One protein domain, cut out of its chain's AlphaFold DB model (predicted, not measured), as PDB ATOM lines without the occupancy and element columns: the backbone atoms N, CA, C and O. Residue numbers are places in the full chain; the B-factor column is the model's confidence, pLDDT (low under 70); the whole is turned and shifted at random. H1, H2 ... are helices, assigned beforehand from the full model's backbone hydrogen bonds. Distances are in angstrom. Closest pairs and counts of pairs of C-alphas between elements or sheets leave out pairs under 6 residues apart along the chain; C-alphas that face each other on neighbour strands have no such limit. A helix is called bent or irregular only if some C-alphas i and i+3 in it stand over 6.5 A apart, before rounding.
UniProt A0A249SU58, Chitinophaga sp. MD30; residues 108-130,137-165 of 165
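AT A GLANCE: This is residues 108 to 130 and 137 to 165 of the 165 residues of a protein of Chitinophaga sp. MD30 (UniProt A0A249SU58). Two helices make a narrow V: H1 and arm H2a come together near the bend of H2 and spread toward the cut. Past the bend, arm H2b runs on, and residues 157 to 165 stick out. The 52 printed residues hold two named helices, H1 then H2, and no named strand: all helix. The whole is loose, radius of gyration of the C-alphas 13.8 A, spanning 48 by 21 by 17 A.

HOW THE PARTS SIT: Start with H1, residues 108 to 127. H2, residues 140 to 163, assigned as one helix by its hydrogen bonds, is bent: C-alphas 149 and 152 are 6.5 A apart. Its arms, H2a, residues 140 to 149, and H2b, residues 152 to 163, stand at a shallow tilt of 33 degrees, only just short of steep. With residues 111 to 115 alone, H1 only just touches H2a, with 3 pairs of C-alphas within 8 A; the closest are Glu 115 and Gln 146, 6.7 A. They run opposite ways at a shallow tilt of 30 degrees. H1 and H2b are close but not clearly touching; their closest C-alphas, Gln 108 and Ile 153, are 6.4 A apart. In H1, H2a and H2b every O i to N i+4 pair is within hydrogen-bond range.

IN THESE COORDINATES: Find C-alpha 108 at (184.962, 215.287, 107.343); H1 runs 27.7 A from there. H2a, 14.4 A, begins at C-alpha 140; H2b, 16.4 A, ends at C-alpha 163, (167.355, 219.035, 104.241).

THE WHOLE: Look for the cut: residues 131 to 136 are not printed, and C-alphas 130 and 137 are 12.8 A apart. The link from H1 to H2 lies across it. The C-alphas farthest apart, His 130 and Arg 165, are 48.6 A apart. No printed residue has pLDDT under 70.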
ATOM      1  N   GLN A 108     185.016 213.888 107.768       97.00
ATOM      2  CA  GLN A 108     184.962 215.287 107.343       97.00
ATOM      3  C   GLN A 108     185.043 216.254 108.526       97.00
ATOM      4  O   GLN A 108     185.685 217.294 108.398       97.00
ATOM      5  N   ILE A 109     184.467 215.913 109.685       96.25
ATOM      6  CA  ILE A 109     184.603 216.735 110.899       96.25
ATOM      7  C   ILE A 109     186.068 216.840 111.327       96.25
ATOM      8  O   ILE A 109     186.553 217.945 111.562       96.25
ATOM      9  N   ALA A 110     186.799 215.724 111.371       96.69
ATOM     10  CA  ALA A 110     188.210 215.727 111.755       96.69
ATOM     11  C   ALA A 110     189.066 216.578 110.799       96.69
ATOM     12  O   ALA A 110     189.869 217.395 111.255       96.69
ATOM     13  N   ILE A 111     188.849 216.440 109.484       97.25
ATOM     14  CA  ILE A 111     189.527 217.255 108.464       97.25
ATOM     15  C   ILE A 111     189.199 218.735 108.665       97.25
ATOM     16  O   ILE A 111     190.104 219.567 108.716       97.25
ATOM     17  N   LEU A 112     187.916 219.073 108.814       97.88
ATOM     18  CA  LEU A 112     187.480 220.453 108.992       97.88
ATOM     19  C   LEU A 112     188.110 221.079 110.241       97.88
ATOM     20  O   LEU A 112     188.654 222.177 110.163       97.88
ATOM     21  N   LEU A 113     188.096 220.376 111.375       97.19
ATOM     22  CA  LEU A 113     188.699 220.856 112.618       97.19
ATOM     23  C   LEU A 113     190.209 221.073 112.482       97.19
ATOM     24  O   LEU A 113     190.714 222.099 112.939       97.19
ATOM     25  N   ALA A 114     190.927 220.146 111.843       97.31
ATOM     26  CA  ALA A 114     192.364 220.279 111.617       97.31
ATOM     27  C   ALA A 114     192.688 221.527 110.780       97.31
ATOM     28  O   ALA A 114     193.528 222.339 111.176       97.31
ATOM     29  N   GLU A 115     191.970 221.724 109.671       97.56
ATOM     30  CA  GLU A 115     192.171 222.875 108.789       97.56
ATOM     31  C   GLU A 115     191.817 224.204 109.464       97.56
ATOM     32  O   GLU A 115     192.581 225.168 109.380       97.56
ATOM     33  N   LEU A 116     190.689 224.265 110.180       97.50
ATOM     34  CA  LEU A 116     190.269 225.475 110.890       97.50
ATOM     35  C   LEU A 116     191.244 225.847 112.010       97.50
ATOM     36  O   LEU A 116     191.555 227.027 112.179       97.50
ATOM     37  N   ASN A 117     191.754 224.866 112.757       97.06
ATOM     38  CA  ASN A 117     192.737 225.114 113.810       97.06
ATOM     39  C   ASN A 117     194.060 225.631 113.233       97.06
ATOM     40  O   ASN A 117     194.588 226.624 113.736       97.06
ATOM     41  N   ALA A 118     194.554 225.023 112.150       94.88
ATOM     42  CA  ALA A 118     195.759 225.485 111.462       94.88
ATOM     43  C   ALA A 118     195.598 226.926 110.945       94.88
ATOM     44  O   ALA A 118     196.428 227.792 111.227       94.88
ATOM     45  N   LEU A 119     194.487 227.215 110.260       95.62
ATOM     46  CA  LEU A 119     194.190 228.552 109.742       95.62
ATOM     47  C   LEU A 119     194.009 229.592 110.851       95.62
ATOM     48  O   LEU A 119     194.449 230.729 110.695       95.62
ATOM     49  N   LYS A 120     193.390 229.230 111.980       95.38
ATOM     50  CA  LYS A 120     193.213 230.137 113.122       95.38
ATOM     51  C   LYS A 120     194.555 230.581 113.702       95.38
ATOM     52  O   LYS A 120     194.707 231.765 113.997       95.38
ATOM     53  N   LEU A 121     195.507 229.657 113.853       92.56
ATOM     54  CA  LEU A 121     196.854 229.969 114.337       92.56
ATOM     55  C   LEU A 121     197.578 230.916 113.374       92.56
ATOM     56  O   LEU A 121     198.042 231.971 113.800       92.56
ATOM     57  N   LEU A 122     197.581 230.588 112.079       91.75
ATOM     58  CA  LEU A 122     198.205 231.418 111.042       91.75
ATOM     59  C   LEU A 122     197.586 232.815 110.966       91.75
ATOM     60  O   LEU A 122     198.301 233.810 110.913       91.75
ATOM     61  N   ARG A 123     196.252 232.904 111.004       91.94
ATOM     62  CA  ARG A 123     195.531 234.181 110.996       91.94
ATOM     63  C   ARG A 123     195.876 235.022 112.218       91.94
ATOM     64  O   ARG A 123     196.066 236.223 112.080       91.94
ATOM     65  N   ASN A 124     195.904 234.421 113.407       91.81
ATOM     66  CA  ASN A 124     196.221 235.151 114.632       91.81
ATOM     67  C   ASN A 124     197.641 235.727 114.576       91.81
ATOM     68  O   ASN A 124     197.817 236.894 114.906       91.81
ATOM     69  N   ASP A 125     198.625 234.952 114.113       88.75
ATOM     70  CA  ASP A 125     199.991 235.456 113.932       88.75
ATOM     71  C   ASP A 125     200.037 236.595 112.902       88.75
ATOM     72  O   ASP A 125     200.561 237.669 113.189       88.75
ATOM     73  N   ALA A 126     199.386 236.409 111.749       88.38
ATOM     74  CA  ALA A 126     199.322 237.409 110.683       88.38
ATOM     75  C   ALA A 126     198.636 238.718 111.093       88.38
ATOM     76  O   ALA A 126     199.038 239.788 110.647       88.38
ATOM     77  N   ALA A 127     197.599 238.651 111.928       86.25
ATOM     78  CA  ALA A 127     196.837 239.823 112.352       86.25
ATOM     79  C   ALA A 127     197.500 240.608 113.496       86.25
ATOM     80  O   ALA A 127     197.202 241.786 113.676       86.25
ATOM     81  N   HIS A 128     198.366 239.964 114.283       81.44
ATOM     82  CA  HIS A 128     199.000 240.559 115.465       81.44
ATOM     83  C   HIS A 128     200.488 240.868 115.268       81.44
ATOM     84  O   HIS A 128     201.182 241.185 116.233       81.44
ATOM     85  N   THR A 129     200.983 240.797 114.032       81.44
ATOM     86  CA  THR A 129     202.372 241.117 113.697       81.44
ATOM     87  C   THR A 129     202.436 242.195 112.622       81.44
ATOM     88  O   THR A 129     201.642 242.225 111.682       81.44
ATOM     89  N   HIS A 130     203.390 243.113 112.771       75.56
ATOM     90  CA  HIS A 130     203.757 244.043 111.709       75.56
ATOM     91  C   HIS A 130     204.696 243.328 110.733       75.56
ATOM     92  O   HIS A 130     205.515 242.513 111.150       75.56
ATOM     93  N   TYR A 137     205.136 233.276 105.961       86.00
ATOM     94  CA  TYR A 137     203.826 232.627 105.935       86.00
ATOM     95  C   TYR A 137     203.817 231.517 104.891       86.00
ATOM     96  O   TYR A 137     204.634 231.499 103.967       86.00
ATOM     97  N   GLN A 138     202.865 230.592 105.020       90.44
ATOM     98  CA  GLN A 138     202.681 229.548 104.021       90.44
ATOM     99  C   GLN A 138     202.427 230.148 102.631       90.44
ATOM    100  O   GLN A 138     201.751 231.171 102.484       90.44
ATOM    101  N   ALA A 139     202.934 229.480 101.597       92.69
ATOM    102  CA  ALA A 139     202.704 229.900 100.224       92.69
ATOM    103  C   ALA A 139     201.196 229.879  99.886       92.69
ATOM    104  O   ALA A 139     200.475 228.990 100.358       92.69
ATOM    105  N   PRO A 140     200.701 230.772  99.004       95.25
ATOM    106  CA  PRO A 140     199.292 230.786  98.598       95.25
ATOM    107  C   PRO A 140     198.775 229.452  98.036       95.25
ATOM    108  O   PRO A 140     197.588 229.151  98.150       95.25
ATOM    109  N   SER A 141     199.654 228.623  97.462       96.50
ATOM    110  CA  SER A 141     199.327 227.264  97.010       96.50
ATOM    111  C   SER A 141     198.828 226.365  98.147       96.50
ATOM    112  O   SER A 141     197.907 225.576  97.931       96.50
ATOM    113  N   VAL A 142     199.369 226.521  99.359       95.44
ATOM    114  CA  VAL A 142     198.921 225.795 100.554       95.44
ATOM    115  C   VAL A 142     197.521 226.257 100.940       95.44
ATOM    116  O   VAL A 142     196.618 225.429 101.013       95.44
ATOM    117  N   THR A 143     197.294 227.569 101.062       96.25
ATOM    118  CA  THR A 143     195.966 228.133 101.363       96.25
ATOM    119  C   THR A 143     194.917 227.706 100.330       96.25
ATOM    120  O   THR A 143     193.798 227.334 100.687       96.25
ATOM    121  N   LYS A 144     195.280 227.678  99.040       97.56
ATOM    122  CA  LYS A 144     194.416 227.160  97.969       97.56
ATOM    123  C   LYS A 144     194.071 225.685  98.189       97.56
ATOM    124  O   LYS A 144     192.912 225.308  98.041       97.56
ATOM    125  N   ALA A 145     195.042 224.851  98.556       96.88
ATOM    126  CA  ALA A 145     194.795 223.442  98.850       96.88
ATOM    127  C   ALA A 145     193.870 223.257 100.068       96.88
ATOM    128  O   ALA A 145     192.992 222.396 100.032       96.88
ATOM    129  N   GLN A 146     194.009 224.085 101.108       97.44
ATOM    130  CA  GLN A 146     193.103 224.082 102.265       97.44
ATOM    131  C   GLN A 146     191.673 224.450 101.857       97.44
ATOM    132  O   GLN A 146     190.735 223.744 102.219       97.44
ATOM    133  N   LEU A 147     191.495 225.490 101.031       97.81
ATOM    134  CA  LEU A 147     190.181 225.864 100.495       97.81
ATOM    135  C   LEU A 147     189.520 224.696  99.752       97.81
ATOM    136  O   LEU A 147     188.345 224.411  99.985       97.81
ATOM    137  N   LEU A 148     190.271 223.999  98.897       97.75
ATOM    138  CA  LEU A 148     189.759 222.849  98.144       97.75
ATOM    139  C   LEU A 148     189.334 221.679  99.048       97.75
ATOM    140  O   LEU A 148     188.458 220.913  98.655       97.75
ATOM    141  N   ARG A 149     189.901 221.557 100.257       97.31
ATOM    142  CA  ARG A 149     189.481 220.567 101.265       97.31
ATOM    143  C   ARG A 149     188.276 221.028 102.086       97.31
ATOM    144  O   ARG A 149     187.364 220.242 102.316       97.31
ATOM    145  N   ILE A 150     188.244 222.295 102.502       98.19
ATOM    146  CA  ILE A 150     187.186 222.852 103.363       98.19
ATOM    147  C   ILE A 150     185.873 223.038 102.594       98.19
ATOM    148  O   ILE A 150     184.804 222.685 103.091       98.19
ATOM    149  N   TYR A 151     185.942 223.590 101.380       98.38
ATOM    150  CA  TYR A 151     184.768 223.943 100.581       98.38
ATOM    151  C   TYR A 151     183.736 222.808 100.433       98.38
ATOM    152  O   TYR A 151     182.564 223.047 100.735       98.38
ATOM    153  N   PRO A 152     184.105 221.579 100.008       97.88
ATOM    154  CA  PRO A 152     183.126 220.505  99.860       97.88
ATOM    155  C   PRO A 152     182.464 220.115 101.187       97.88
ATOM    156  O   PRO A 152     181.286 219.767 101.183       97.88
ATOM    157  N   ILE A 153     183.175 220.225 102.315       98.06
ATOM    158  CA  ILE A 153     182.630 219.924 103.645       98.06
ATOM    159  C   ILE A 153     181.579 220.969 104.031       98.06
ATOM    160  O   ILE A 153     180.468 220.613 104.407       98.06
ATOM    161  N   LEU A 154     181.882 222.261 103.869       98.06
ATOM    162  CA  LEU A 154     180.909 223.326 104.142       98.06
ATOM    163  C   LEU A 154     179.679 223.230 103.229       98.06
ATOM    164  O   LEU A 154     178.561 223.485 103.672       98.06
ATOM    165  N   LYS A 155     179.868 222.814 101.972       98.00
ATOM    166  CA  LYS A 155     178.767 222.571 101.032       98.00
ATOM    167  C   LYS A 155     177.896 221.377 101.436       98.00
ATOM    168  O   LYS A 155     176.695 221.394 101.183       98.00
ATOM    169  N   GLU A 156     178.477 220.341 102.041       97.31
ATOM    170  CA  GLU A 156     177.718 219.242 102.653       97.31
ATOM    171  C   GLU A 156     176.890 219.756 103.835       97.31
ATOM    172  O   GLU A 156     175.688 219.524 103.852       97.31
ATOM    173  N   ILE A 157     177.488 220.522 104.756       97.44
ATOM    174  CA  ILE A 157     176.765 221.106 105.901       97.44
ATOM    175  C   ILE A 157     175.575 221.946 105.422       97.44
ATOM    176  O   ILE A 157     174.460 221.731 105.887       97.44
ATOM    177  N   ASP A 158     175.777 222.858 104.466       97.69
ATOM    178  CA  ASP A 158     174.698 223.690 103.907       97.69
ATOM    179  C   ASP A 158     173.567 222.846 103.292       97.69
ATOM    180  O   ASP A 158     172.384 223.140 103.474       97.69
ATOM    181  N   ARG A 159     173.916 221.753 102.604       97.19
ATOM    182  CA  ARG A 159     172.931 220.817 102.051       97.19
ATOM    183  C   ARG A 159     172.132 220.123 103.149       97.19
ATOM    184  O   ARG A 159     170.913 220.043 103.032       97.19
ATOM    185  N   GLU A 160     172.794 219.635 104.196       96.44
ATOM    186  CA  GLU A 160     172.114 218.969 105.307       96.44
ATOM    187  C   GLU A 160     171.214 219.934 106.078       96.44
ATOM    188  O   GLU A 160     170.089 219.574 106.408       96.44
ATOM    189  N   VAL A 161     171.654 221.179 106.287       96.31
ATOM    190  CA  VAL A 161     170.825 222.227 106.897       96.31
ATOM    191  C   VAL A 161     169.555 222.463 106.077       96.31
ATOM    192  O   VAL A 161     168.464 222.505 106.639       96.31
ATOM    193  N   LYS A 162     169.665 222.543 104.746       95.75
ATOM    194  CA  LYS A 162     168.507 222.681 103.841       95.75
ATOM    195  C   LYS A 162     167.602 221.448 103.808       95.75
ATOM    196  O   LYS A 162     166.457 221.555 103.378       95.75
ATOM    197  N   ALA A 163     168.108 220.285 104.212       95.00
ATOM    198  CA  ALA A 163     167.355 219.035 104.241       95.00
ATOM    199  C   ALA A 163     166.564 218.831 105.544       95.00
ATOM    200  O   ALA A 163     165.737 217.917 105.602       95.00
ATOM    201  N   ILE A 164     166.791 219.660 106.569       93.69
ATOM    202  CA  ILE A 164     165.995 219.657 107.800       93.69
ATOM    203  C   ILE A 164     164.545 220.013 107.438       93.69
ATOM    204  O   ILE A 164     164.292 221.035 106.801       93.69
ATOM    205  N   ARG A 165     163.605 219.150 107.834       77.31
ATOM    206  CA  ARG A 165     162.159 219.319 107.636       77.31
ATOM    207  C   ARG A 165     161.459 219.621 108.949       77.31
ATOM    208  O   ARG A 165     161.895 219.054 109.977       77.31
TER     209      ARG A 165